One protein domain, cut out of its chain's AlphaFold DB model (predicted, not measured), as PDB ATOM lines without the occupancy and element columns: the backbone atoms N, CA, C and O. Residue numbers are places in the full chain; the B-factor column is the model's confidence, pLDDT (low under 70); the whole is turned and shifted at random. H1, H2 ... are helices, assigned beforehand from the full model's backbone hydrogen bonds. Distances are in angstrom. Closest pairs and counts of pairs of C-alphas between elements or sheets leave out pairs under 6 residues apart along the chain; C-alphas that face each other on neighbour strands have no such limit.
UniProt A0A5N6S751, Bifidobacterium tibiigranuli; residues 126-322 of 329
ATOM      1  N   ARG A 126     133.542 142.645  90.673       86.25
ATOM      2  CA  ARG A 126     134.972 142.966  90.588       86.25
ATOM      3  C   ARG A 126     135.494 143.495  91.918       86.25
ATOM      4  O   ARG A 126     136.467 142.964  92.443       86.25
ATOM      5  N   SER A 127     134.840 144.521  92.464       85.31
ATOM      6  CA  SER A 127     135.222 145.082  93.764       85.31
ATOM      7  C   SER A 127     135.027 144.071  94.895       85.31
ATOM      8  O   SER A 127     135.844 144.032  95.812       85.31
ATOM      9  N   LEU A 128     134.015 143.204  94.782       88.44
ATOM     10  CA  LEU A 128     133.805 142.084  95.693       88.44
ATOM     11  C   LEU A 128     134.970 141.084  95.672       88.44
ATOM     12  O   LEU A 128     135.495 140.777  96.739       88.44
ATOM     13  N   ASP A 129     135.413 140.623  94.496       86.31
ATOM     14  CA  ASP A 129     136.580 139.727  94.366       86.31
ATOM     15  C   ASP A 129     137.838 140.360  94.969       86.31
ATOM     16  O   ASP A 129     138.490 139.755  95.819       86.31
ATOM     17  N   GLY A 130     138.140 141.611  94.607       85.06
ATOM     18  CA  GLY A 130     139.328 142.308  95.102       85.06
ATOM     19  C   GLY A 130     139.378 142.407  96.631       85.06
ATOM     20  O   GLY A 130     140.412 142.115  97.235       85.06
ATOM     21  N   GLN A 131     138.262 142.774  97.269       86.75
ATOM     22  CA  GLN A 131     138.202 142.887  98.729       86.75
ATOM     23  C   GLN A 131     138.204 141.519  99.421       86.75
ATOM     24  O   GLN A 131     138.946 141.326 100.385       86.75
ATOM     25  N   GLN A 132     137.437 140.547  98.922       88.00
ATOM     26  CA  GLN A 132     137.357 139.216  99.529       88.00
ATOM     27  C   GLN A 132     138.683 138.459  99.430       88.00
ATOM     28  O   GLN A 132     139.105 137.840 100.406       88.00
ATOM     29  N   VAL A 133     139.376 138.531  98.290       85.94
ATOM     30  CA  VAL A 133     140.702 137.917  98.137       85.94
ATOM     31  C   VAL A 133     141.703 138.563  99.089       85.94
ATOM     32  O   VAL A 133     142.429 137.840  99.759       85.94
ATOM     33  N   LYS A 134     141.705 139.895  99.238       85.19
ATOM     34  CA  LYS A 134     142.565 140.580 100.217       85.19
ATOM     35  C   LYS A 134     142.286 140.120 101.651       85.19
ATOM     36  O   LYS A 134     143.214 139.750 102.366       85.19
ATOM     37  N   TRP A 135     141.020 140.106 102.068       86.62
ATOM     38  CA  TRP A 135     140.649 139.698 103.426       86.62
ATOM     39  C   TRP A 135     140.979 138.235 103.713       86.62
ATOM     40  O   TRP A 135     141.475 137.931 104.798       86.62
ATOM     41  N   ASN A 136     140.737 137.341 102.751       88.56
ATOM     42  CA  ASN A 136     141.039 135.920 102.896       88.56
ATOM     43  C   ASN A 136     142.548 135.651 102.835       88.56
ATOM     44  O   ASN A 136     143.051 134.882 103.643       88.56
ATOM     45  N   SER A 137     143.299 136.303 101.945       86.12
ATOM     46  CA  SER A 137     144.757 136.138 101.876       86.12
ATOM     47  C   SER A 137     145.436 136.593 103.163       86.12
ATOM     48  O   SER A 137     146.201 135.822 103.739       86.12
ATOM     49  N   GLY A 138     145.084 137.773 103.679       84.69
ATOM     50  CA  GLY A 138     145.622 138.219 104.960       84.69
ATOM     51  C   GLY A 138     145.156 137.350 106.136       84.69
ATOM     52  O   GLY A 138     145.930 137.103 107.059       84.69
ATOM     53  N   ALA A 139     143.931 136.805 106.098       85.75
ATOM     54  CA  ALA A 139     143.481 135.812 107.079       85.75
ATOM     55  C   ALA A 139     144.409 134.595 107.137       85.75
ATOM     56  O   ALA A 139     144.818 134.179 108.220       85.75
ATOM     57  N   VAL A 140     144.711 134.017 105.970       88.50
ATOM     58  CA  VAL A 140     145.535 132.813 105.855       88.50
ATOM     59  C   VAL A 140     146.962 133.101 106.304       88.50
ATOM     60  O   VAL A 140     147.518 132.316 107.068       88.50
ATOM     61  N   GLU A 141     147.533 134.240 105.908       86.75
ATOM     62  CA  GLU A 141     148.860 134.666 106.361       86.75
ATOM     63  C   GLU A 141     148.925 134.773 107.892       86.75
ATOM     64  O   GLU A 141     149.806 134.179 108.514       86.75
ATOM     65  N   LEU A 142     147.936 135.427 108.506       85.62
ATOM     66  CA  LEU A 142     147.855 135.593 109.959       85.62
ATOM     67  C   LEU A 142     147.709 134.257 110.705       85.62
ATOM     68  O   LEU A 142     148.303 134.058 111.765       85.62
ATOM     69  N   MET A 143     146.914 133.332 110.159       88.88
ATOM     70  CA  MET A 143     146.760 131.987 110.718       88.88
ATOM     71  C   MET A 143     148.038 131.162 110.585       88.88
ATOM     72  O   MET A 143     148.368 130.408 111.496       88.88
ATOM     73  N   ARG A 144     148.780 131.305 109.485       86.25
ATOM     74  CA  ARG A 144     150.051 130.599 109.284       86.25
ATOM     75  C   ARG A 144     151.158 131.139 110.176       86.25
ATOM     76  O   ARG A 144     151.944 130.347 110.685       86.25
ATOM     77  N   SER A 145     151.215 132.454 110.380       84.31
ATOM     78  CA  SER A 145     152.222 133.066 111.250       84.31
ATOM     79  C   SER A 145     151.959 132.776 112.732       84.31
ATOM     80  O   SER A 145     152.903 132.687 113.507       84.31
ATOM     81  N   ASN A 146     150.691 132.598 113.136       83.75
ATOM     82  CA  ASN A 146     150.288 132.392 114.533       83.75
ATOM     83  C   ASN A 146     149.308 131.208 114.713       83.75
ATOM     84  O   ASN A 146     148.198 131.391 115.217       83.75
ATOM     85  N   PRO A 147     149.685 129.964 114.367       81.88
ATOM     86  CA  PRO A 147     148.733 128.861 114.192       81.88
ATOM     87  C   PRO A 147     147.957 128.472 115.453       81.88
ATOM     88  O   PRO A 147     146.804 128.056 115.356       81.88
ATOM     89  N   ARG A 148     148.563 128.621 116.637       82.75
ATOM     90  CA  ARG A 148     147.981 128.190 117.921       82.75
ATOM     91  C   ARG A 148     147.354 129.322 118.737       82.75
ATOM     92  O   ARG A 148     147.019 129.112 119.899       82.75
ATOM     93  N   HIS A 149     147.202 130.522 118.172       81.06
ATOM     94  CA  HIS A 149     146.650 131.637 118.936       81.06
ATOM     95  C   HIS A 149     145.142 131.426 119.218       81.06
ATOM     96  O   HIS A 149     144.370 131.285 118.266       81.06
ATOM     97  N   PRO A 150     144.669 131.458 120.483       79.62
ATOM     98  CA  PRO A 150     143.290 131.088 120.829       79.62
ATOM     99  C   PRO A 150     142.196 131.916 120.142       79.62
ATOM    100  O   PRO A 150     141.116 131.406 119.848       79.62
ATOM    101  N   SER A 151     142.448 133.197 119.852       79.00
ATOM    102  CA  SER A 151     141.471 134.036 119.137       79.00
ATOM    103  C   SER A 151     141.348 133.702 117.647       79.00
ATOM    104  O   SER A 151     140.380 134.129 117.020       79.00
ATOM    105  N   LEU A 152     142.283 132.933 117.081       82.94
ATOM    106  CA  LEU A 152     142.223 132.478 115.694       82.94
ATOM    107  C   LEU A 152     141.456 131.165 115.538       82.94
ATOM    108  O   LEU A 152     141.118 130.814 114.413       82.94
ATOM    109  N   THR A 153     141.094 130.476 116.625       85.62
ATOM    110  CA  THR A 153     140.306 129.232 116.569       85.62
ATOM    111  C   THR A 153     139.000 129.415 115.801       85.62
ATOM    112  O   THR A 153     138.656 128.579 114.973       85.62
ATOM    113  N   GLN A 154     138.286 130.529 116.006       83.88
ATOM    114  CA  GLN A 154     137.073 130.814 115.233       83.88
ATOM    115  C   GLN A 154     137.381 130.925 113.732       83.88
ATOM    116  O   GLN A 154     136.656 130.367 112.913       83.88
ATOM    117  N   ARG A 155     138.478 131.598 113.374       86.50
ATOM    118  CA  ARG A 155     138.883 131.796 111.979       86.50
ATOM    119  C   ARG A 155     139.301 130.479 111.323       86.50
ATOM    120  O   ARG A 155     138.905 130.205 110.196       86.50
ATOM    121  N   TRP A 156     139.994 129.613 112.062       88.94
ATOM    122  CA  TRP A 156     140.260 128.238 111.640       88.94
ATOM    123  C   TRP A 156     138.967 127.473 111.360       88.94
ATOM    124  O   TRP A 156     138.841 126.864 110.302       88.94
ATOM    125  N   MET A 157     137.979 127.552 112.256       89.94
ATOM    126  CA  MET A 157     136.683 126.895 112.055       89.94
ATOM    127  C   MET A 157     135.934 127.442 110.833       89.94
ATOM    128  O   MET A 157     135.312 126.669 110.108       89.94
ATOM    129  N   GLU A 158     136.021 128.745 110.557       89.88
ATOM    130  CA  GLU A 158     135.451 129.357 109.349       89.88
ATOM    131  C   GLU A 158     136.111 128.816 108.068       89.88
ATOM    132  O   GLU A 158     135.405 128.464 107.121       89.88
ATOM    133  N   HIS A 159     137.442 128.677 108.043       91.88
ATOM    134  CA  HIS A 159     138.168 128.130 106.890       91.88
ATOM    135  C   HIS A 159     137.950 126.620 106.710       91.88
ATOM    136  O   HIS A 159     137.766 126.166 105.582       91.88
ATOM    137  N   ILE A 160     137.911 125.847 107.800       92.75
ATOM    138  CA  ILE A 160     137.582 124.413 107.769       92.75
ATOM    139  C   ILE A 160     136.152 124.216 107.251       92.75
ATOM    140  O   ILE A 160     135.912 123.396 106.366       92.75
ATOM    141  N   SER A 161     135.203 125.010 107.751       92.12
ATOM    142  CA  SER A 161     133.821 124.991 107.270       92.12
ATOM    143  C   SER A 161     133.740 125.340 105.783       92.12
ATOM    144  O   SER A 161     133.036 124.665 105.032       92.12
ATOM    145  N   MET A 162     134.493 126.344 105.319       94.06
ATOM    146  CA  MET A 162     134.540 126.703 103.899       94.06
ATOM    147  C   MET A 162     135.086 125.564 103.026       94.06
ATOM    148  O   MET A 162     134.512 125.279 101.976       94.06
ATOM    149  N   PHE A 163     136.134 124.869 103.478       94.88
ATOM    150  CA  PHE A 163     136.682 123.706 102.778       94.88
ATOM    151  C   PHE A 163     135.630 122.605 102.593       94.88
ATOM    152  O   PHE A 163     135.398 122.160 101.470       94.88
ATOM    153  N   PHE A 164     134.938 122.211 103.666       95.31
ATOM    154  CA  PHE A 164     133.900 121.182 103.567       95.31
ATOM    155  C   PHE A 164     132.679 121.636 102.758       95.31
ATOM    156  O   PHE A 164     132.039 120.808 102.115       95.31
ATOM    157  N   ASN A 165     132.348 122.932 102.757       94.31
ATOM    158  CA  ASN A 165     131.325 123.461 101.853       94.31
ATOM    159  C   ASN A 165     131.737 123.257 100.391       94.31
ATOM    160  O   ASN A 165     130.959 122.691  99.627       94.31
ATOM    161  N   GLY A 166     132.964 123.642 100.025       94.31
ATOM    162  CA  GLY A 166     133.502 123.425  98.680       94.31
ATOM    163  C   GLY A 166     133.528 121.951  98.282       94.31
ATOM    164  O   GLY A 166     133.021 121.598  97.219       94.31
ATOM    165  N   TYR A 167     134.026 121.082  99.169       95.25
ATOM    166  CA  TYR A 167     134.032 119.636  98.950       95.25
ATOM    167  C   TYR A 167     132.626 119.093  98.677       95.25
ATOM    168  O   TYR A 167     132.430 118.425  97.670       95.25
ATOM    169  N   ASN A 168     131.637 119.414  99.519       95.31
ATOM    170  CA  ASN A 168     130.280 118.888  99.357       95.31
ATOM    171  C   ASN A 168     129.645 119.316  98.030       95.31
ATOM    172  O   ASN A 168     128.991 118.505  97.386       95.31
ATOM    173  N   ARG A 169     129.860 120.564  97.598       94.19
ATOM    174  CA  ARG A 169     129.337 121.067  96.317       94.19
ATOM    175  C   ARG A 169     129.980 120.364  95.134       94.19
ATOM    176  O   ARG A 169     129.283 119.886  94.243       94.19
ATOM    177  N   PHE A 170     131.308 120.295  95.148       95.19
ATOM    178  CA  PHE A 170     132.070 119.668  94.081       95.19
ATOM    179  C   PHE A 170     131.760 118.171  93.984       95.19
ATOM    180  O   PHE A 170     131.437 117.681  92.904       95.19
ATOM    181  N   ALA A 171     131.787 117.461  95.115       95.88
ATOM    182  CA  ALA A 171     131.467 116.040  95.188       95.88
ATOM    183  C   ALA A 171     130.022 115.767  94.761       95.88
ATOM    184  O   ALA A 171     129.800 114.868  93.960       95.88
ATOM    185  N   PHE A 172     129.047 116.562  95.218       95.69
ATOM    186  CA  PHE A 172     127.654 116.413  94.793       95.69
ATOM    187  C   PHE A 172     127.496 116.584  93.280       95.69
ATOM    188  O   PHE A 172     126.903 115.723  92.638       95.69
ATOM    189  N   ALA A 173     128.060 117.647  92.694       95.69
ATOM    190  CA  ALA A 173     127.987 117.878  91.252       95.69
ATOM    191  C   ALA A 173     128.649 116.738  90.459       95.69
ATOM    192  O   ALA A 173     128.059 116.211  89.516       95.69
ATOM    193  N   PHE A 174     129.846 116.319  90.875       96.44
ATOM    194  CA  PHE A 174     130.577 115.217  90.255       96.44
ATOM    195  C   PHE A 174     129.800 113.893  90.319       96.44
ATOM    196  O   PHE A 174     129.618 113.234  89.293       96.44
ATOM    197  N   LEU A 175     129.311 113.510  91.501       96.06
ATOM    198  CA  LEU A 175     128.600 112.248  91.718       96.06
ATOM    199  C   LEU A 175     127.235 112.233  91.041       96.06
ATOM    200  O   LEU A 175     126.858 111.210  90.479       96.06
ATOM    201  N   LEU A 176     126.516 113.357  91.049       96.12
ATOM    202  CA  LEU A 176     125.232 113.484  90.370       96.12
ATOM    203  C   LEU A 176     125.393 113.278  88.863       96.12
ATOM    204  O   LEU A 176     124.713 112.432  88.291       96.12
ATOM    205  N   ILE A 177     126.326 113.993  88.225       96.06
ATOM    206  CA  ILE A 177     126.571 113.857  86.781       96.06
ATOM    207  C   ILE A 177     127.030 112.431  86.446       96.06
ATOM    208  O   ILE A 177     126.543 111.832  85.488       96.06
ATOM    209  N   SER A 178     127.918 111.859  87.263       94.19
ATOM    210  CA  SER A 178     128.407 110.487  87.078       94.19
ATOM    211  C   SER A 178     127.283 109.455  87.209       94.19
ATOM    212  O   SER A 178     127.147 108.581  86.360       94.19
ATOM    213  N   SER A 179     126.433 109.578  88.230       94.12
ATOM    214  CA  SER A 179     125.301 108.678  88.477       94.12
ATOM    215  C   SER A 179     124.238 108.776  87.376       94.12
ATOM    216  O   SER A 179     123.758 107.749  86.897       94.12
ATOM    217  N   LEU A 180     123.937 109.990  86.903       95.00
ATOM    218  CA  LEU A 180     123.023 110.215  85.781       95.00
ATOM    219  C   LEU A 180     123.555 109.621  84.472       95.00
ATOM    220  O   LEU A 180     122.777 109.063  83.706       95.00
ATOM    221  N   SER A 181     124.870 109.678  84.232       93.94
ATOM    222  CA  SER A 181     125.475 109.138  83.005       93.94
ATOM    223  C   SER A 181     125.280 107.625  82.831       93.94
ATOM    224  O   SER A 181     125.264 107.140  81.703       93.94
ATOM    225  N   ILE A 182     125.087 106.894  83.933       91.94
ATOM    226  CA  ILE A 182     124.838 105.444  83.948       91.94
ATOM    227  C   ILE A 182     123.415 105.088  84.408       91.94
ATOM    228  O   ILE A 182     123.136 103.925  84.678       91.94
ATOM    229  N   SER A 183     122.517 106.076  84.516       91.31
ATOM    230  CA  SER A 183     121.135 105.903  84.998       91.31
ATOM    231  C   SER A 183     121.011 105.235  86.380       91.31
ATOM    232  O   SER A 183     120.031 104.554  86.655       91.31
ATOM    233  N   ALA A 184     121.989 105.443  87.268       90.25
ATOM    234  CA  ALA A 184     122.021 104.867  88.618       90.25
ATOM    235  C   ALA A 184     121.540 105.846  89.706       90.25
ATOM    236  O   ALA A 184     121.878 105.686  90.880       90.25
ATOM    237  N   PHE A 185     120.846 106.919  89.320       92.69
ATOM    238  CA  PHE A 185     120.427 107.966  90.245       92.69
ATOM    239  C   PHE A 185     119.027 107.687  90.784       92.69
ATOM    240  O   PHE A 185     118.047 107.749  90.045       92.69
ATOM    241  N   GLU A 186     118.938 107.463  92.092       91.12
ATOM    242  CA  GLU A 186     117.676 107.353  92.817       91.12
ATOM    243  C   GLU A 186     117.543 108.504  93.811       91.12
ATOM    244  O   GLU A 186     118.411 108.740  94.658       91.12
ATOM    245  N   PHE A 187     116.444 109.250  93.704       93.19
ATOM    246  CA  PHE A 187     116.211 110.408  94.550       93.19
ATOM    247  C   PHE A 187     115.361 110.056  95.768       93.19
ATOM    248  O   PHE A 187     114.194 109.690  95.645       93.19
ATOM    249  N   TYR A 188     115.921 110.282  96.957       94.00
ATOM    250  CA  TYR A 188     115.182 110.207  98.215       94.00
ATOM    251  C   TYR A 188     114.860 111.620  98.729       94.00
ATOM    252  O   TYR A 188     115.789 112.376  99.038       94.00
ATOM    253  N   PRO A 189     113.573 111.986  98.905       93.94
ATOM    254  CA  PRO A 189     113.168 113.335  99.322       93.94
ATOM    255  C   PRO A 189     113.755 113.821 100.654       93.94
ATOM    256  O   PRO A 189     113.844 115.026 100.882       93.94
ATOM    257  N   ILE A 190     114.201 112.912 101.529       94.06
ATOM    258  CA  ILE A 190     114.872 113.247 102.796       94.06
ATOM    259  C   ILE A 190     116.086 114.173 102.587       94.06
ATOM    260  O   ILE A 190     116.375 115.021 103.431       94.06
ATOM    261  N   TRP A 191     116.749 114.088 101.429       93.19
ATOM    262  CA  TRP A 191     117.906 114.914 101.075       93.19
ATOM    263  C   TRP A 191     117.568 116.375 100.748       93.19
ATOM    264  O   TRP A 191     118.471 117.179 100.536       93.19
ATOM    265  N   ILE A 192     116.288 116.757 100.780       94.31
ATOM    266  CA  ILE A 192     115.858 118.163 100.768       94.31
ATOM    267  C   ILE A 192     116.083 118.819 102.143       94.31
ATOM    268  O   ILE A 192     116.259 120.038 102.231       94.31
ATOM    269  N   ALA A 193     116.129 118.033 103.226       94.69
ATOM    270  CA  ALA A 193     116.242 118.550 104.589       94.69
ATOM    271  C   ALA A 193     117.467 119.465 104.823       94.69
ATOM    272  O   ALA A 193     117.272 120.545 105.386       94.69
ATOM    273  N   PRO A 194     118.698 119.142 104.363       94.12
ATOM    274  CA  PRO A 194     119.854 120.037 104.485       94.12
ATOM    275  C   PRO A 194     119.614 121.423 103.872       94.12
ATOM    276  O   PRO A 194     119.947 122.441 104.483       94.12
ATOM    277  N   THR A 195     118.982 121.472 102.696       94.06
ATOM    278  CA  THR A 195     118.654 122.718 101.991       94.06
ATOM    279  C   THR A 195     117.637 123.545 102.769       94.06
ATOM    280  O   THR A 195     117.829 124.745 102.960       94.06
ATOM    281  N   VAL A 196     116.586 122.904 103.287       95.62
ATOM    282  CA  VAL A 196     115.571 123.575 104.115       95.62
ATOM    283  C   VAL A 196     116.198 124.150 105.384       95.62
ATOM    284  O   VAL A 196     115.980 125.317 105.706       95.62
ATOM    285  N   VAL A 197     117.031 123.375 106.083       95.75
ATOM    286  CA  VAL A 197     117.727 123.840 107.294       95.75
ATOM    287  C   VAL A 197     118.641 125.029 106.989       95.75
ATOM    288  O   VAL A 197     118.656 125.997 107.753       95.75
ATOM    289  N   ALA A 198     119.367 125.001 105.868       94.12
ATOM    290  CA  ALA A 198     120.217 126.110 105.443       94.12
ATOM    291  C   ALA A 198     119.406 127.389 105.161       94.12
ATOM    292  O   ALA A 198     119.781 128.467 105.627       94.12
ATOM    293  N   ILE A 199     118.263 127.273 104.474       95.38
ATOM    294  CA  ILE A 199     117.345 128.396 104.219       95.38
ATOM    295  C   ILE A 199     116.832 128.986 105.538       95.38
ATOM    296  O   ILE A 199     116.887 130.200 105.743       95.38
ATOM    297  N   LEU A 200     116.390 128.140 106.474       95.62
ATOM    298  CA  LEU A 200     115.916 128.588 107.787       95.62
ATOM    299  C   LEU A 200     117.018 129.301 108.581       95.62
ATOM    300  O   LEU A 200     116.755 130.306 109.250       95.62
ATOM    301  N   LEU A 201     118.260 128.818 108.499       93.06
ATOM    302  CA  LEU A 201     119.399 129.449 109.161       93.06
ATOM    303  C   LEU A 201     119.732 130.814 108.542       93.06
ATOM    304  O   LEU A 201     119.908 131.786 109.282       93.06
ATOM    305  N   ASN A 202     119.757 130.911 107.211       93.19
ATOM    306  CA  ASN A 202     119.953 132.174 106.499       93.19
ATOM    307  C   ASN A 202     118.854 133.179 106.849       93.19
ATOM    308  O   ASN A 202     119.149 134.333 107.168       93.19
ATOM    309  N   LEU A 203     117.597 132.731 106.891       93.88
ATOM    310  CA  LEU A 203     116.466 133.553 107.300       93.88
ATOM    311  C   LEU A 203     116.623 134.030 108.752       93.88
ATOM    312  O   LEU A 203     116.504 135.224 109.023       93.88
ATOM    313  N   LYS A 204     116.988 133.143 109.689       92.38
ATOM    314  CA  LYS A 204     117.266 133.509 111.091       92.38
ATOM    315  C   LYS A 204     118.363 134.576 111.209       92.38
ATOM    316  O   LYS A 204     118.335 135.370 112.154       92.38
ATOM    317  N   ILE A 205     119.355 134.581 110.319       89.06
ATOM    318  CA  ILE A 205     120.411 135.603 110.287       89.06
ATOM    319  C   ILE A 205     119.869 136.908 109.697       89.06
ATOM    320  O   ILE A 205     119.983 137.946 110.349       89.06
ATOM    321  N   ALA A 206     119.220 136.858 108.532       91.12
ATOM    322  CA  ALA A 206     118.650 138.027 107.861       91.12
ATOM    323  C   ALA A 206     117.643 138.773 108.749       91.12
ATOM    324  O   ALA A 206     117.670 140.000 108.841       91.12
ATOM    325  N   LEU A 207     116.814 138.040 109.499       90.19
ATOM    326  CA  LEU A 207     115.838 138.627 110.417       90.19
ATOM    327  C   LEU A 207     116.480 139.424 111.566       90.19
ATOM    328  O   LEU A 207     115.795 140.258 112.159       90.19
ATOM    329  N   LYS A 208     117.765 139.211 111.872       85.69
ATOM    330  CA  LYS A 208     118.493 139.939 112.928       85.69
ATOM    331  C   LYS A 208     119.281 141.137 112.437       85.69
ATOM    332  O   LYS A 208     119.772 141.905 113.269       85.69
ATOM    333  N   ILE A 209     119.463 141.276 111.128       84.25
ATOM    334  CA  ILE A 209     120.151 142.433 110.568       84.25
ATOM    335  C   ILE A 209     119.311 143.667 110.907       84.25
ATOM    336  O   ILE A 209     118.116 143.737 110.611       84.25
ATOM    337  N   ARG A 210     119.930 144.637 111.589       77.88
ATOM    338  CA  ARG A 210     119.296 145.934 111.831       77.88
ATOM    339  C   ARG A 210     119.157 146.613 110.469       77.88
ATOM    340  O   ARG A 210     120.142 146.677 109.741       77.88
ATOM    341  N   SER A 211     117.955 147.096 110.153       83.81
ATOM    342  CA  SER A 211     117.638 147.714 108.854       83.81
ATOM    343  C   SER A 211     117.537 146.720 107.684       83.81
ATOM    344  O   SER A 211     117.944 147.040 106.572       83.81
ATOM    345  N   ARG A 212     117.007 145.510 107.927       86.75
ATOM    346  CA  ARG A 212     116.757 144.515 106.869       86.75
ATOM    347  C   ARG A 212     115.762 145.036 105.827       86.75
ATOM    348  O   ARG A 212     114.707 145.564 106.179       86.75
ATOM    349  N   ASN A 213     116.061 144.800 104.560       90.06
ATOM    350  CA  ASN A 213     115.187 145.076 103.428       90.06
ATOM    351  C   ASN A 213     114.536 143.786 102.915       90.06
ATOM    352  O   ASN A 213     115.012 142.679 103.167       90.06
ATOM    353  N   PHE A 214     113.473 143.916 102.115       92.25
ATOM    354  CA  PHE A 214     112.844 142.763 101.455       92.25
ATOM    355  C   PHE A 214     113.842 141.964 100.602       92.25
ATOM    356  O   PHE A 214     113.792 140.739 100.579       92.25
ATOM    357  N   ARG A 215     114.803 142.647  99.965       91.56
ATOM    358  CA  ARG A 215     115.874 142.010  99.182       91.56
ATOM    359  C   ARG A 215     116.754 141.082 100.026       91.56
ATOM    360  O   ARG A 215     117.166 140.046  99.520       91.56
ATOM    361  N   ASP A 216     116.986 141.407 101.297       90.00
ATOM    362  CA  ASP A 216     117.787 140.572 102.203       90.00
ATOM    363  C   ASP A 216     117.031 139.295 102.585       90.00
ATOM    364  O   ASP A 216     117.612 138.214 102.653       90.00
ATOM    365  N   ILE A 217     115.715 139.408 102.791       93.19
ATOM    366  CA  ILE A 217     114.838 138.258 103.043       93.19
ATOM    367  C   ILE A 217     114.760 137.384 101.792       93.19
ATOM    368  O   ILE A 217     114.902 136.169 101.885       93.19
ATOM    369  N   LEU A 218     114.590 137.999 100.621       94.00
ATOM    370  CA  LEU A 218     114.548 137.290  99.350       94.00
ATOM    371  C   LEU A 218     115.864 136.548  99.093       94.00
ATOM    372  O   LEU A 218     115.833 135.375  98.749       94.00
ATOM    373  N   PHE A 219     117.014 137.181  99.337       91.06
ATOM    374  CA  PHE A 219     118.318 136.521  99.245       91.06
ATOM    375  C   PHE A 219     118.453 135.344 100.224       91.06
ATOM    376  O   PHE A 219     119.050 134.330  99.884       91.06
ATOM    377  N   ALA A 220     117.903 135.465 101.435       91.38
ATOM    378  CA  ALA A 220     117.971 134.413 102.445       91.38
ATOM    379  C   ALA A 220     117.057 133.213 102.148       91.38
ATOM    380  O   ALA A 220     117.408 132.086 102.497       91.38
ATOM    381  N   VAL A 221     115.889 133.457 101.545       93.31
ATOM    382  CA  VAL A 221     114.882 132.428 101.239       93.31
ATOM    383  C   VAL A 221     115.128 131.780  99.880       93.31
ATOM    384  O   VAL A 221     114.937 130.572  99.732       93.31
ATOM    385  N   LEU A 222     115.571 132.553  98.888       93.00
ATOM    386  CA  LEU A 222     115.941 132.002  97.596       93.00
ATOM    387  C   LEU A 222     117.238 131.204  97.741       93.00
ATOM    388  O   LEU A 222     118.303 131.747  98.020       93.00
ATOM    389  N   PHE A 223     117.146 129.903  97.484       89.12
ATOM    390  CA  PHE A 223     118.299 129.008  97.475       89.12
ATOM    391  C   PHE A 223     119.351 129.429  96.434       89.12
ATOM    392  O   PHE A 223     120.542 129.486  96.732       89.12
ATOM    393  N   VAL A 224     118.908 129.780  95.221       92.12
ATOM    394  CA  VAL A 224     119.796 129.990  94.065       92.12
ATOM    395  C   VAL A 224     120.796 131.144  94.261       92.12
ATOM    396  O   VAL A 224     121.988 130.909  94.069       92.12
ATOM    397  N   PRO A 225     120.404 132.370  94.670       91.25
ATOM    398  CA  PRO A 225     121.363 133.460  94.876       91.25
ATOM    399  C   PRO A 225     122.398 133.161  95.964       91.25
ATOM    400  O   PRO A 225     123.571 133.500  95.804       91.25
ATOM    401  N   ALA A 226     121.974 132.515  97.054       90.75
ATOM    402  CA  ALA A 226     122.868 132.124  98.136       90.75
ATOM    403  C   ALA A 226     123.894 131.079  97.668       90.75
ATOM    404  O   ALA A 226     125.075 131.192  98.001       90.75
ATOM    405  N   GLU A 227     123.466 130.112  96.854       92.38
ATOM    406  CA  GLU A 227     124.342 129.077  96.305       92.38
ATOM    407  C   GLU A 227     125.334 129.654  95.282       92.38
ATOM    408  O   GLU A 227     126.530 129.383  95.368       92.38
ATOM    409  N   LEU A 228     124.887 130.536  94.378       91.00
ATOM    410  CA  LEU A 228     125.779 131.239  93.443       91.00
ATOM    411  C   LEU A 228     126.849 132.053  94.180       91.00
ATOM    412  O   LEU A 228     128.024 132.034  93.813       91.00
ATOM    413  N   TYR A 229     126.459 132.750  95.247       89.94
ATOM    414  CA  TYR A 229     127.406 133.490  96.073       89.94
ATOM    415  C   TYR A 229     128.400 132.563  96.790       89.94
ATOM    416  O   TYR A 229     129.562 132.928  96.970       89.94
ATOM    417  N   LEU A 230     127.978 131.358  97.182       91.50
ATOM    418  CA  LEU A 230     128.860 130.386  97.818       91.50
ATOM    419  C   LEU A 230     129.949 129.879  96.865       91.50
ATOM    420  O   LEU A 230     131.105 129.834  97.281       91.50
ATOM    421  N   TRP A 231     129.624 129.592  95.599       91.69
ATOM    422  CA  TRP A 231     130.622 129.254  94.571       91.69
ATOM    423  C   TRP A 231     131.664 130.359  94.398       91.69
ATOM    424  O   TRP A 231     132.863 130.112  94.483       91.69
ATOM    425  N   VAL A 232     131.222 131.617  94.314       90.19
ATOM    426  CA  VAL A 232     132.137 132.771  94.276       90.19
ATOM    427  C   VAL A 232     133.062 132.799  95.506       90.19
ATOM    428  O   VAL A 232     134.263 133.052  95.388       90.19
ATOM    429  N   ARG A 233     132.539 132.501  96.703       90.75
ATOM    430  CA  ARG A 233     133.347 132.442  97.935       90.75
ATOM    431  C   ARG A 233     134.340 131.280  97.952       90.75
ATOM    432  O   ARG A 233     135.447 131.481  98.454       90.75
ATOM    433  N   ILE A 234     133.969 130.108  97.435       91.81
ATOM    434  CA  ILE A 234     134.872 128.956  97.286       91.81
ATOM    435  C   ILE A 234     136.048 129.355  96.391       91.81
ATOM    436  O   ILE A 234     137.203 129.169  96.776       91.81
ATOM    437  N   GLY A 235     135.768 130.038  95.284       90.19
ATOM    438  CA  GLY A 235     136.791 130.555  94.390       90.19
ATOM    439  C   GLY A 235     137.784 131.505  95.068       90.19
ATOM    440  O   GLY A 235     139.004 131.339  94.955       90.19
ATOM    441  N   HIS A 236     137.284 132.475  95.843       89.56
ATOM    442  CA  HIS A 236     138.142 133.369  96.630       89.56
ATOM    443  C   HIS A 236     138.977 132.603  97.667       89.56
ATOM    444  O   HIS A 236     140.151 132.918  97.871       89.56
ATOM    445  N   PHE A 237     138.384 131.596  98.315       90.75
ATOM    446  CA  PHE A 237     139.055 130.753  99.301       90.75
ATOM    447  C   PHE A 237     140.217 129.977  98.673       90.75
ATOM    448  O   PHE A 237     141.348 130.097  99.150       90.75
ATOM    449  N   VAL A 238     139.978 129.257  97.573       89.19
ATOM    450  CA  VAL A 238     141.015 128.481  96.872       89.19
ATOM    451  C   VAL A 238     142.149 129.394  96.427       89.19
ATOM    452  O   VAL A 238     143.315 129.107  96.690       89.19
ATOM    453  N   ARG A 239     141.821 130.548  95.837       86.81
ATOM    454  CA  ARG A 239     142.819 131.528  95.398       86.81
ATOM    455  C   ARG A 239     143.650 132.079  96.557       86.81
ATOM    456  O   ARG A 239     144.861 132.235  96.412       86.81
ATOM    457  N   SER A 240     143.026 132.360  97.700       86.38
ATOM    458  CA  SER A 240     143.733 132.876  98.877       86.38
ATOM    459  C   SER A 240     144.730 131.864  99.453       86.38
ATOM    460  O   SER A 240     145.864 132.235  99.760       86.38
ATOM    461  N   TRP A 241     144.352 130.583  99.514       88.50
ATOM    462  CA  TRP A 241     145.233 129.499  99.944       88.50
ATOM    463  C   TRP A 241     146.324 129.206  98.925       88.50
ATOM    464  O   TRP A 241     147.482 129.083  99.311       88.50
ATOM    465  N   TRP A 242     145.987 129.165  97.634       87.31
ATOM    466  CA  TRP A 242     146.966 128.993  96.564       87.31
ATOM    467  C   TRP A 242     148.045 130.071  96.631       87.31
ATOM    468  O   TRP A 242     149.234 129.764  96.640       87.31
ATOM    469  N   LYS A 243     147.637 131.338  96.763       83.44
ATOM    470  CA  LYS A 243     148.569 132.454  96.920       83.44
ATOM    471  C   LYS A 243     149.422 132.304  98.181       83.44
ATOM    472  O   LYS A 243     150.615 132.548  98.123       83.44
ATOM    473  N   SER A 244     148.835 131.906  99.305       83.75
ATOM    474  CA  SER A 244     149.589 131.767 100.554       83.75
ATOM    475  C   SER A 244     150.563 130.578 100.561       83.75
ATOM    476  O   SER A 244     151.573 130.629 101.261       83.75
ATOM    477  N   LEU A 245     150.268 129.513  99.809       84.75
ATOM    478  CA  LEU A 245     151.103 128.312  99.720       84.75
ATOM    479  C   LEU A 245     152.187 128.418  98.643       84.75
ATOM    480  O   LEU A 245     153.307 127.969  98.872       84.75
ATOM    481  N   PHE A 246     151.852 128.994  97.488       82.19
ATOM    482  CA  PHE A 246     152.688 128.965  96.282       82.19
ATOM    483  C   PHE A 246     153.039 130.353  95.734       82.19
ATOM    484  O   PHE A 246     153.879 130.469  94.845       82.19
ATOM    485  N   GLY A 247     152.379 131.413  96.200       66.19
ATOM    486  CA  GLY A 247     152.580 132.772  95.705       66.19
ATOM    487  C   GLY A 247     153.682 133.527  96.450       66.19
ATOM    488  O   GLY A 247     153.831 133.410  97.663       66.19
ATOM    489  N   GLY A 248     154.422 134.364  95.717       62.19
ATOM    490  CA  GLY A 248     155.239 135.433  96.301       62.19
ATOM    491  C   GLY A 248     154.390 136.625  96.772       62.19
ATOM    492  O   GLY A 248     153.173 136.656  96.560       62.19
ATOM    493  N   GLN A 249     155.025 137.632  97.385       58.94
ATOM    494  CA  GLN A 249     154.362 138.883  97.787       58.94
ATOM    495  C   GLN A 249     153.762 139.594  96.561       58.94
ATOM    496  O   GLN A 249     154.452 140.313  95.845       58.94
ATOM    497  N   SER A 250     152.471 139.382  96.294       61.56
ATOM    498  CA  SER A 250     151.732 140.142  95.284       61.56
ATOM    499  C   SER A 250     150.965 141.276  95.953       61.56
ATOM    500  O   SER A 250     150.276 141.044  96.946       61.56
ATOM    501  N   ASP A 251     151.040 142.475  95.381       72.38
ATOM    502  CA  ASP A 251     150.379 143.668  95.910       72.38
ATOM    503  C   ASP A 251     148.846 143.584  95.760       72.38
ATOM    504  O   ASP A 251     148.260 143.911  94.720       72.38
ATOM    505  N   ASN A 252     148.178 143.130  96.823       73.56
ATOM    506  CA  ASN A 252     146.717 143.061  96.869       73.56
ATOM    507  C   ASN A 252     146.061 144.442  96.987       73.56
ATOM    508  O   ASN A 252     144.882 144.573  96.653       73.56
ATOM    509  N   TRP A 253     146.797 145.477  97.401       65.06
ATOM    510  CA  TRP A 253     146.290 146.848  97.436       65.06
ATOM    511  C   TRP A 253     146.144 147.407  96.024       65.06
ATOM    512  O   TRP A 253     145.091 147.949  95.683       65.06
ATOM    513  N   ALA A 254     147.141 147.190  95.161       75.00
ATOM    514  CA  ALA A 254     147.045 147.539  93.746       75.00
ATOM    515  C   ALA A 254     145.937 146.750  93.027       75.00
ATOM    516  O   ALA A 254     145.194 147.316  92.216       75.00
ATOM    517  N   ALA A 255     145.784 145.458  93.341       76.69
ATOM    518  CA  ALA A 255     144.720 144.627  92.777       76.69
ATOM    519  C   ALA A 255     143.319 145.112  93.193       76.69
ATOM    520  O   ALA A 255     142.440 145.237  92.336       76.69
ATOM    521  N   GLN A 256     143.128 145.462  94.470       77.00
ATOM    522  CA  GLN A 256     141.885 146.052  94.973       77.00
ATOM    523  C   GLN A 256     141.596 147.393  94.289       77.00
ATOM    524  O   GLN A 256     140.513 147.578  93.738       77.00
ATOM    525  N   ALA A 257     142.570 148.306  94.249       76.25
ATOM    526  CA  ALA A 257     142.391 149.620  93.634       76.25
ATOM    527  C   ALA A 257     142.054 149.519  92.136       76.25
ATOM    528  O   ALA A 257     141.275 150.311  91.608       76.25
ATOM    529  N   LYS A 258     142.618 148.531  91.431       82.25
ATOM    530  CA  LYS A 258     142.277 148.238  90.032       82.25
ATOM    531  C   LYS A 258     140.835 147.736  89.898       82.25
ATOM    532  O   LYS A 258     140.124 148.189  88.997       82.25
ATOM    533  N   ALA A 259     140.407 146.854  90.798       79.69
ATOM    534  CA  ALA A 259     139.063 146.290  90.817       79.69
ATOM    535  C   ALA A 259     137.986 147.334  91.161       79.69
ATOM    536  O   ALA A 259     136.942 147.369  90.512       79.69
ATOM    537  N   GLU A 260     138.257 148.231  92.112       80.75
ATOM    538  CA  GLU A 260     137.366 149.341  92.483       80.75
ATOM    539  C   GLU A 260     137.203 150.367  91.351       80.75
ATOM    540  O   GLU A 260     136.139 150.959  91.201       80.75
ATOM    541  N   ARG A 261     138.206 150.506  90.473       82.69
ATOM    542  CA  ARG A 261     138.109 151.285  89.221       82.69
ATOM    543  C   ARG A 261     137.399 150.532  88.084       82.69
ATOM    544  O   ARG A 261     137.436 150.982  86.940       82.69
ATOM    545  N   GLY A 262     136.824 149.358  88.353       78.75
ATOM    546  CA  GLY A 262     136.112 148.532  87.373       78.75
ATOM    547  C   GLY A 262     137.009 147.765  86.391       78.75
ATOM    548  O   GLY A 262     136.508 147.147  85.449       78.75
ATOM    549  N   ARG A 263     138.334 147.757  86.581       75.69
ATOM    550  CA  ARG A 263     139.284 147.105  85.664       75.69
ATOM    551  C   ARG A 263     139.654 145.697  86.145       75.69
ATOM    552  O   ARG A 263     139.884 145.474  87.326       75.69
ATOM    553  N   GLY A 264     139.825 144.768  85.202       76.62
ATOM    554  CA  GLY A 264     140.291 143.397  85.459       76.62
ATOM    555  C   GLY A 264     139.180 142.342  85.503       76.62
ATOM    556  O   GLY A 264     138.065 142.606  85.940       76.62
ATOM    557  N   ASN A 265     139.517 141.128  85.053       80.69
ATOM    558  CA  ASN A 265     138.595 139.988  84.941       80.69
ATOM    559  C   ASN A 265     138.930 138.858  85.931       80.69
ATOM    560  O   ASN A 265     138.523 137.718  85.737       80.69
ATOM    561  N   ALA A 266     139.688 139.161  86.989       78.62
ATOM    562  CA  ALA A 266     140.179 138.158  87.934       78.62
ATOM    563  C   ALA A 266     139.047 137.399  88.658       78.62
ATOM    564  O   ALA A 266     139.203 136.216  88.944       78.62
ATOM    565  N   TYR A 267     137.886 138.038  88.835       79.88
ATOM    566  CA  TYR A 267     136.673 137.429  89.393       79.88
ATOM    567  C   TYR A 267     136.128 136.241  88.574       79.88
ATOM    568  O   TYR A 267     135.403 135.418  89.119       79.88
ATOM    569  N   LEU A 268     136.462 136.134  87.279       84.75
ATOM    570  CA  LEU A 268     136.046 135.007  86.429       84.75
ATOM    571  C   LEU A 268     137.004 133.818  86.505       84.75
ATOM    572  O   LEU A 268     136.636 132.711  86.131       84.75
ATOM    573  N   VAL A 269     138.234 134.025  86.976       82.62
ATOM    574  CA  VAL A 269     139.267 132.981  86.955       82.62
ATOM    575  C   VAL A 269     138.869 131.808  87.843       82.62
ATOM    576  O   VAL A 269     138.996 130.660  87.435       82.62
ATOM    577  N   ALA A 270     138.352 132.094  89.037       82.81
ATOM    578  CA  ALA A 270     137.982 131.059  89.987       82.81
ATOM    579  C   ALA A 270     136.842 130.140  89.491       82.81
ATOM    580  O   ALA A 270     137.074 128.933  89.442       82.81
ATOM    581  N   PRO A 271     135.685 130.654  89.020       84.31
ATOM    582  CA  PRO A 271     134.637 129.781  88.486       84.31
ATOM    583  C   PRO A 271     135.078 129.016  87.227       84.31
ATOM    584  O   PRO A 271     134.680 127.871  87.040       84.31
ATOM    585  N   ILE A 272     135.942 129.592  86.377       88.81
ATOM    586  CA  ILE A 272     136.492 128.873  85.212       88.81
ATOM    587  C   ILE A 272     137.336 127.673  85.659       88.81
ATOM    588  O   ILE A 272     137.197 126.587  85.099       88.81
ATOM    589  N   ILE A 273     138.196 127.853  86.665       88.19
ATOM    590  CA  ILE A 273     139.022 126.765  87.204       88.19
ATOM    591  C   ILE A 273     138.142 125.683  87.836       88.19
ATOM    592  O   ILE A 273     138.379 124.506  87.594       88.19
ATOM    593  N   GLU A 274     137.117 126.057  88.602       87.94
ATOM    594  CA  GLU A 274     136.186 125.098  89.214       87.94
ATOM    595  C   GLU A 274     135.497 124.221  88.159       87.94
ATOM    596  O   GLU A 274     135.484 122.994  88.285       87.94
ATOM    597  N   VAL A 275     135.001 124.834  87.077       91.94
ATOM    598  CA  VAL A 275     134.383 124.115  85.953       91.94
ATOM    599  C   VAL A 275     135.395 123.224  85.233       91.94
ATOM    600  O   VAL A 275     135.083 122.074  84.926       91.94
ATOM    601  N   LEU A 276     136.613 123.716  84.986       94.25
ATOM    602  CA  LEU A 276     137.672 122.939  84.340       94.25
ATOM    603  C   LEU A 276     138.043 121.702  85.168       94.25
ATOM    604  O   LEU A 276     138.138 120.606  84.624       94.25
ATOM    605  N   VAL A 277     138.231 121.865  86.480       93.75
ATOM    606  CA  VAL A 277     138.570 120.762  87.390       93.75
ATOM    607  C   VAL A 277     137.448 119.727  87.407       93.75
ATOM    608  O   VAL A 277     137.722 118.536  87.280       93.75
ATOM    609  N   LEU A 278     136.186 120.166  87.476       94.69
ATOM    610  CA  LEU A 278     135.038 119.262  87.396       94.69
ATOM    611  C   LEU A 278     135.015 118.497  86.065       94.69
ATOM    612  O   LEU A 278     134.843 117.280  86.062       94.69
ATOM    613  N   ALA A 279     135.239 119.187  84.944       95.94
ATOM    614  CA  ALA A 279     135.267 118.578  83.618       95.94
ATOM    615  C   ALA A 279     136.388 117.536  83.478       95.94
ATOM    616  O   ALA A 279     136.154 116.460  82.932       95.94
ATOM    617  N   VAL A 280     137.582 117.814  84.009       96.62
ATOM    618  CA  VAL A 280     138.700 116.857  84.020       96.62
ATOM    619  C   VAL A 280     138.363 115.633  84.873       96.62
ATOM    620  O   VAL A 280     138.571 114.509  84.419       96.62
ATOM    621  N   CYS A 281     137.796 115.817  86.069       95.25
ATOM    622  CA  CYS A 281     137.366 114.700  86.913       95.25
ATOM    623  C   CYS A 281     136.325 113.821  86.207       95.25
ATOM    624  O   CYS A 281     136.451 112.598  86.216       95.25
ATOM    625  N   LEU A 282     135.329 114.429  85.557       95.19
ATOM    626  CA  LEU A 282     134.312 113.707  84.787       95.19
ATOM    627  C   LEU A 282     134.908 112.992  83.572       95.19
ATOM    628  O   LEU A 282     134.556 111.850  83.294       95.19
ATOM    629  N   PHE A 283     135.848 113.624  82.872       95.81
ATOM    630  CA  PHE A 283     136.549 112.989  81.762       95.81
ATOM    631  C   PHE A 283     137.290 111.726  82.217       95.81
ATOM    632  O   PHE A 283     137.158 110.681  81.585       95.81
ATOM    633  N   VAL A 284     138.024 111.803  83.333       94.25
ATOM    634  CA  VAL A 284     138.705 110.641  83.921       94.25
ATOM    635  C   VAL A 284     137.690 109.570  84.322       94.25
ATOM    636  O   VAL A 284     137.868 108.410  83.958       94.25
ATOM    637  N   GLN A 285     136.600 109.954  84.992       91.81
ATOM    638  CA  GLN A 285     135.519 109.048  85.387       91.81
ATOM    639  C   GLN A 285     134.965 108.262  84.196       91.81
ATOM    640  O   GLN A 285     134.858 107.041  84.262       91.81
ATOM    641  N   PHE A 286     134.660 108.937  83.087       92.94
ATOM    642  CA  PHE A 286     134.077 108.301  81.903       92.94
ATOM    643  C   PHE A 286     135.041 107.381  81.153       92.94
ATOM    644  O   PHE A 286     134.602 106.574  80.335       92.94
ATOM    645  N   LYS A 287     136.347 107.468  81.422       94.50
ATOM    646  CA  LYS A 287     137.337 106.523  80.892       94.50
ATOM    647  C   LYS A 287     137.486 105.265  81.744       94.50
ATOM    648  O   LYS A 287     138.075 104.298  81.269       94.50
ATOM    649  N   LEU A 288     136.964 105.252  82.970       93.25
ATOM    650  CA  LEU A 288     137.040 104.085  83.845       93.25
ATOM    651  C   LEU A 288     135.979 103.037  83.478       93.25
ATOM    652  O   LEU A 288     134.867 103.403  83.089       93.25
ATOM    653  N   PRO A 289     136.266 101.732  83.654       94.44
ATOM    654  CA  PRO A 289     135.274 100.681  83.460       94.44
ATOM    655  C   PRO A 289     134.046 100.894  84.350       94.44
ATOM    656  O   PRO A 289     134.189 101.224  85.529       94.44
ATOM    657  N   ILE A 290     132.851 100.623  83.816       92.06
ATOM    658  CA  ILE A 290     131.570 100.780  84.536       92.06
ATOM    659  C   ILE A 290     131.592 100.037  85.881       92.06
ATOM    660  O   ILE A 290     131.121 100.563  86.885       92.06
ATOM    661  N   ALA A 291     132.229  98.862  85.936       92.44
ATOM    662  CA  ALA A 291     132.396  98.100  87.172       92.44
ATOM    663  C   ALA A 291     133.086  98.909  88.289       92.44
ATOM    664  O   ALA A 291     132.636  98.874  89.428       92.44
ATOM    665  N   VAL A 292     134.132  99.684  87.978       92.00
ATOM    666  CA  VAL A 292     134.847 100.518  88.966       92.00
ATOM    667  C   VAL A 292     134.000 101.718  89.382       92.00
ATOM    668  O   VAL A 292     133.954 102.074  90.563       92.00
ATOM    669  N   GLN A 293     133.301 102.327  88.422       90.38
ATOM    670  CA  GLN A 293     132.423 103.464  88.683       90.38
ATOM    671  C   GLN A 293     131.327 103.097  89.693       90.38
ATOM    672  O   GLN A 293     131.147 103.803  90.687       90.38
ATOM    673  N   THR A 294     130.652 101.966  89.472       90.62
ATOM    674  CA  THR A 294     129.522 101.510  90.290       90.62
ATOM    675  C   THR A 294     129.954 100.816  91.579       90.62
ATOM    676  O   THR A 294     129.295 100.993  92.595       90.62
ATOM    677  N   ALA A 295     131.047 100.044  91.579       89.75
ATOM    678  CA  ALA A 295     131.459  99.292  92.768       89.75
ATOM    679  C   ALA A 295     132.247 100.133  93.782       89.75
ATOM    680  O   ALA A 295     132.206  99.841  94.976       89.75
ATOM    681  N   VAL A 296     132.978 101.158  93.329       90.00
ATOM    682  CA  VAL A 296     133.929 101.888  94.183       90.00
ATOM    683  C   VAL A 296     133.580 103.367  94.271       90.00
ATOM    684  O   VAL A 296     133.325 103.874  95.362       90.00
ATOM    685  N   ILE A 297     133.551 104.068  93.137       91.31
ATOM    686  CA  ILE A 297     133.529 105.539  93.129       91.31
ATOM    687  C   ILE A 297     132.191 106.078  93.625       91.31
ATOM    688  O   ILE A 297     132.166 106.907  94.538       91.31
ATOM    689  N   LEU A 298     131.083 105.604  93.051       93.31
ATOM    690  CA  LEU A 298     129.755 106.081  93.426       93.31
ATOM    691  C   LEU A 298     129.402 105.721  94.877       93.31
ATOM    692  O   LEU A 298     129.036 106.640  95.609       93.31
ATOM    693  N   PRO A 299     129.553 104.467  95.354       93.62
ATOM    694  CA  PRO A 299     129.219 104.139  96.735       93.62
ATOM    695  C   PRO A 299     130.063 104.929  97.735       93.62
ATOM    696  O   PRO A 299     129.504 105.574  98.617       93.62
ATOM    697  N   LEU A 300     131.394 104.946  97.584       95.12
ATOM    698  CA  LEU A 300     132.265 105.664  98.519       95.12
ATOM    699  C   LEU A 300     132.004 107.171  98.502       95.12
ATOM    700  O   LEU A 300     131.968 107.792  99.563       95.12
ATOM    701  N   GLY A 301     131.793 107.750  97.319       94.88
ATOM    702  CA  GLY A 301     131.493 109.170  97.175       94.88
ATOM    703  C   GLY A 301     130.154 109.556  97.801       94.88
ATOM    704  O   GLY A 301     130.078 110.549  98.524       94.88
ATOM    705  N   TRP A 302     129.096 108.772  97.577       95.62
ATOM    706  CA  TRP A 302     127.797 109.035  98.196       95.62
ATOM    707  C   TRP A 302     127.838 108.831  99.713       95.62
ATOM    708  O   TRP A 302     127.267 109.646 100.435       95.62
ATOM    709  N   TRP A 303     128.558 107.823 100.216       96.12
ATOM    710  CA  TRP A 303     128.756 107.623 101.657       96.12
ATOM    711  C   TRP A 303     129.516 108.780 102.308       96.12
ATOM    712  O   TRP A 303     129.074 109.298 103.337       96.12
ATOM    713  N   SER A 304     130.630 109.227 101.717       96.06
ATOM    714  CA  SER A 304     131.398 110.354 102.258       96.06
ATOM    715  C   SER A 304     130.565 111.637 102.269       96.06
ATOM    716  O   SER A 304     130.516 112.342 103.282       96.06
ATOM    717  N   LEU A 305     129.849 111.907 101.174       96.38
ATOM    718  CA  LEU A 305     128.979 113.067 101.041       96.38
ATOM    719  C   LEU A 305     127.807 113.014 102.029       96.38
ATOM    720  O   LEU A 305     127.492 114.029 102.654       96.38
ATOM    721  N   ALA A 306     127.189 111.845 102.212       95.69
ATOM    722  CA  ALA A 306     126.094 111.634 103.151       95.69
ATOM    723  C   ALA A 306     126.527 111.926 104.592       95.69
ATOM    724  O   ALA A 306     125.896 112.739 105.270       95.69
ATOM    725  N   VAL A 307     127.636 111.330 105.045       96.75
ATOM    726  CA  VAL A 307     128.165 111.525 106.406       96.75
ATOM    727  C   VAL A 307     128.479 112.998 106.667       96.75
ATOM    728  O   VAL A 307     128.084 113.547 107.703       96.75
ATOM    729  N   LEU A 308     129.137 113.672 105.721       96.38
ATOM    730  CA  LEU A 308     129.474 115.087 105.864       96.38
ATOM    731  C   LEU A 308     128.230 115.977 105.863       96.38
ATOM    732  O   LEU A 308     128.121 116.880 106.694       96.38
ATOM    733  N   THR A 309     127.278 115.713 104.970       96.00
ATOM    734  CA  THR A 309     126.040 116.495 104.851       96.00
ATOM    735  C   THR A 309     125.169 116.355 106.094       96.00
ATOM    736  O   THR A 309     124.683 117.362 106.613       96.00
ATOM    737  N   VAL A 310     125.013 115.140 106.627       96.50
ATOM    738  CA  VAL A 310     124.293 114.897 107.887       96.50
ATOM    739  C   VAL A 310     124.975 115.639 109.033       96.50
ATOM    740  O   VAL A 310     124.323 116.412 109.733       96.50
ATOM    741  N   THR A 311     126.297 115.502 109.168       96.12
ATOM    742  CA  THR A 311     127.075 116.191 110.212       96.12
ATOM    743  C   THR A 311     126.884 117.710 110.157       96.12
ATOM    744  O   THR A 311     126.561 118.344 111.165       96.12
ATOM    745  N   GLN A 312     127.023 118.310 108.973       95.25
ATOM    746  CA  GLN A 312     126.818 119.745 108.782       95.25
ATOM    747  C   GLN A 312     125.377 120.167 109.070       95.25
ATOM    748  O   GLN A 312     125.155 121.199 109.703       95.25
ATOM    749  N   THR A 313     124.399 119.359 108.661       96.25
ATOM    750  CA  THR A 313     122.981 119.617 108.927       96.25
ATOM    751  C   THR A 313     122.699 119.611 110.424       96.25
ATOM    752  O   THR A 313     122.058 120.536 110.920       96.25
ATOM    753  N   CYS A 314     123.254 118.662 111.182       96.12
ATOM    754  CA  CYS A 314     123.162 118.647 112.641       96.12
ATOM    755  C   CYS A 314     123.777 119.908 113.271       96.12
ATOM    756  O   CYS A 314     123.161 120.525 114.141       96.12
ATOM    757  N   ILE A 315     124.951 120.353 112.809       94.19
ATOM    758  CA  ILE A 315     125.588 121.590 113.296       94.19
ATOM    759  C   ILE A 315     124.718 122.821 112.992       94.19
ATOM    760  O   ILE A 315     124.553 123.699 113.850       94.19
ATOM    761  N   MET A 316     124.133 122.890 111.793       94.12
ATOM    762  CA  MET A 316     123.216 123.964 111.409       94.12
ATOM    763  C   MET A 316     121.942 123.944 112.255       94.12
ATOM    764  O   MET A 316     121.533 124.997 112.736       94.12
ATOM    765  N   LEU A 317     121.362 122.769 112.512       94.75
ATOM    766  CA  LEU A 317     120.198 122.600 113.385       94.75
ATOM    767  C   LEU A 317     120.494 123.070 114.809       94.75
ATOM    768  O   LEU A 317     119.751 123.880 115.359       94.75
ATOM    769  N   VAL A 318     121.621 122.656 115.388       93.69
ATOM    770  CA  VAL A 318     122.051 123.137 116.710       93.69
ATOM    771  C   VAL A 318     122.206 124.661 116.705       93.69
ATOM    772  O   VAL A 318     121.765 125.336 117.633       93.69
ATOM    773  N   SER A 319     122.773 125.237 115.645       89.38
ATOM    774  CA  SER A 319     122.928 126.693 115.500       89.38
ATOM    775  C   SER A 319     121.588 127.422 115.313       89.38
ATOM    776  O   SER A 319     121.401 128.552 115.785       89.38
ATOM    777  N   LEU A 320     120.625 126.775 114.657       90.88
ATOM    778  CA  LEU A 320     119.261 127.257 114.466       90.88
ATOM    779  C   LEU A 320     118.474 127.244 115.782       90.88
ATOM    780  O   LEU A 320     117.763 128.207 116.062       90.88
ATOM    781  N   LEU A 321     118.668 126.232 116.625       90.12
ATOM    782  CA  LEU A 321     118.002 126.112 117.925       90.12
ATOM    783  C   LEU A 321     118.662 126.961 119.015       90.12
ATOM    784  O   LEU A 321     117.981 127.480 119.897       90.12
ATOM    785  N   ARG A 322     119.984 127.162 118.949       86.69
ATOM    786  CA  ARG A 322     120.702 127.958 119.949       86.69
ATOM    787  C   ARG A 322     120.146 129.386 120.015       86.69
ATOM    788  O   ARG A 322     120.061 130.051 118.968       86.69
TER     789      ARG A 322
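This is residues 126 to 322 of the 329 residues of a protein of Bifidobacterium tibiigranuli (UniProt A0A5N6S751). The long helix H2 runs through the middle of a body of crossed helices, with H5, H7 and H8 each crossing it; H1 and H6 pack side by side toward one end, and the H3 and H4 hairpin lies on another side, where H3 packs on H8. Residues 208 to 213, in the link of that hairpin, stick out. The printed part has 197 residues with eight named helices, H1 to H8 along the chain, and no named strand: the class is all helix. It is compact, with a radius of gyration of the C-alphas of 19.1 A and spans of 52 by 41 by 38 A.

H2, residues 150 to 181, touches H5, residues 223 to 246, at a steep tilt of 64 degrees, the C-alphas of Gly 166 and Ile 234 being closest at 5.9 A. With residues 164 to 179 alone, H2 touches H8, residues 290 to 321, at 41 degrees, steep, opposite ways, closest at Asn 168 and Leu 305, C-alphas 6.2 A apart. H7, residues 266 to 287, touches H2 at 47 degrees, steep, the same way, with C-alphas of Phe 174 and Leu 278 closest at 6.7 A. H7 is about perpendicular to H5, 87 degrees, and touches it at Gly 235 and Ala 270, closest C-alphas 4.6 A. H1, residues 126 to 145, touches H5 at a steep tilt of 49 degrees, closest C-alphas Ser 137 and Ser 240, 4.5 A. H6, residues 252 to 260, touches H1 at a shallow tilt of 18 degrees, opposite ways, closest C-alphas Gly 130 and Gln 256, 4.5 A. H3, residues 189 to 206, and H4, residues 214 to 221, form a helical hairpin, closest C-alphas Asn 202 and Ala 220, 5.0 A. H3 touches H8 at 36 degrees, only just steep, closest C-alphas Pro 194 and Thr 313, 5.4 A. H3 and H7 are apart. Every O i to N i+4 pair is within hydrogen-bond range in H1, H4, H5 and H6; H2 has 26 of 28, H3 11 of 14, H7 16 of 18 and H8 26 of 28.

H1 begins at C-alpha 126, (134.972, 142.966, 90.588), and H8 ends at C-alpha 321, (118.002, 126.112, 117.925). From first to last C-alpha, H2 measures 47.2 A, H8 44.1 A, H5 34.4 A and H7 32.5 A. H8 has a kink of 27 degrees near residue 297.

The C-alphas of Ser 211 and Pro 289 are farthest apart, 56.3 A. The printed part has no cut, and no link is long. Mean pLDDT of the printed part is 89.2; residues 247 to 250 and 253 are under 70.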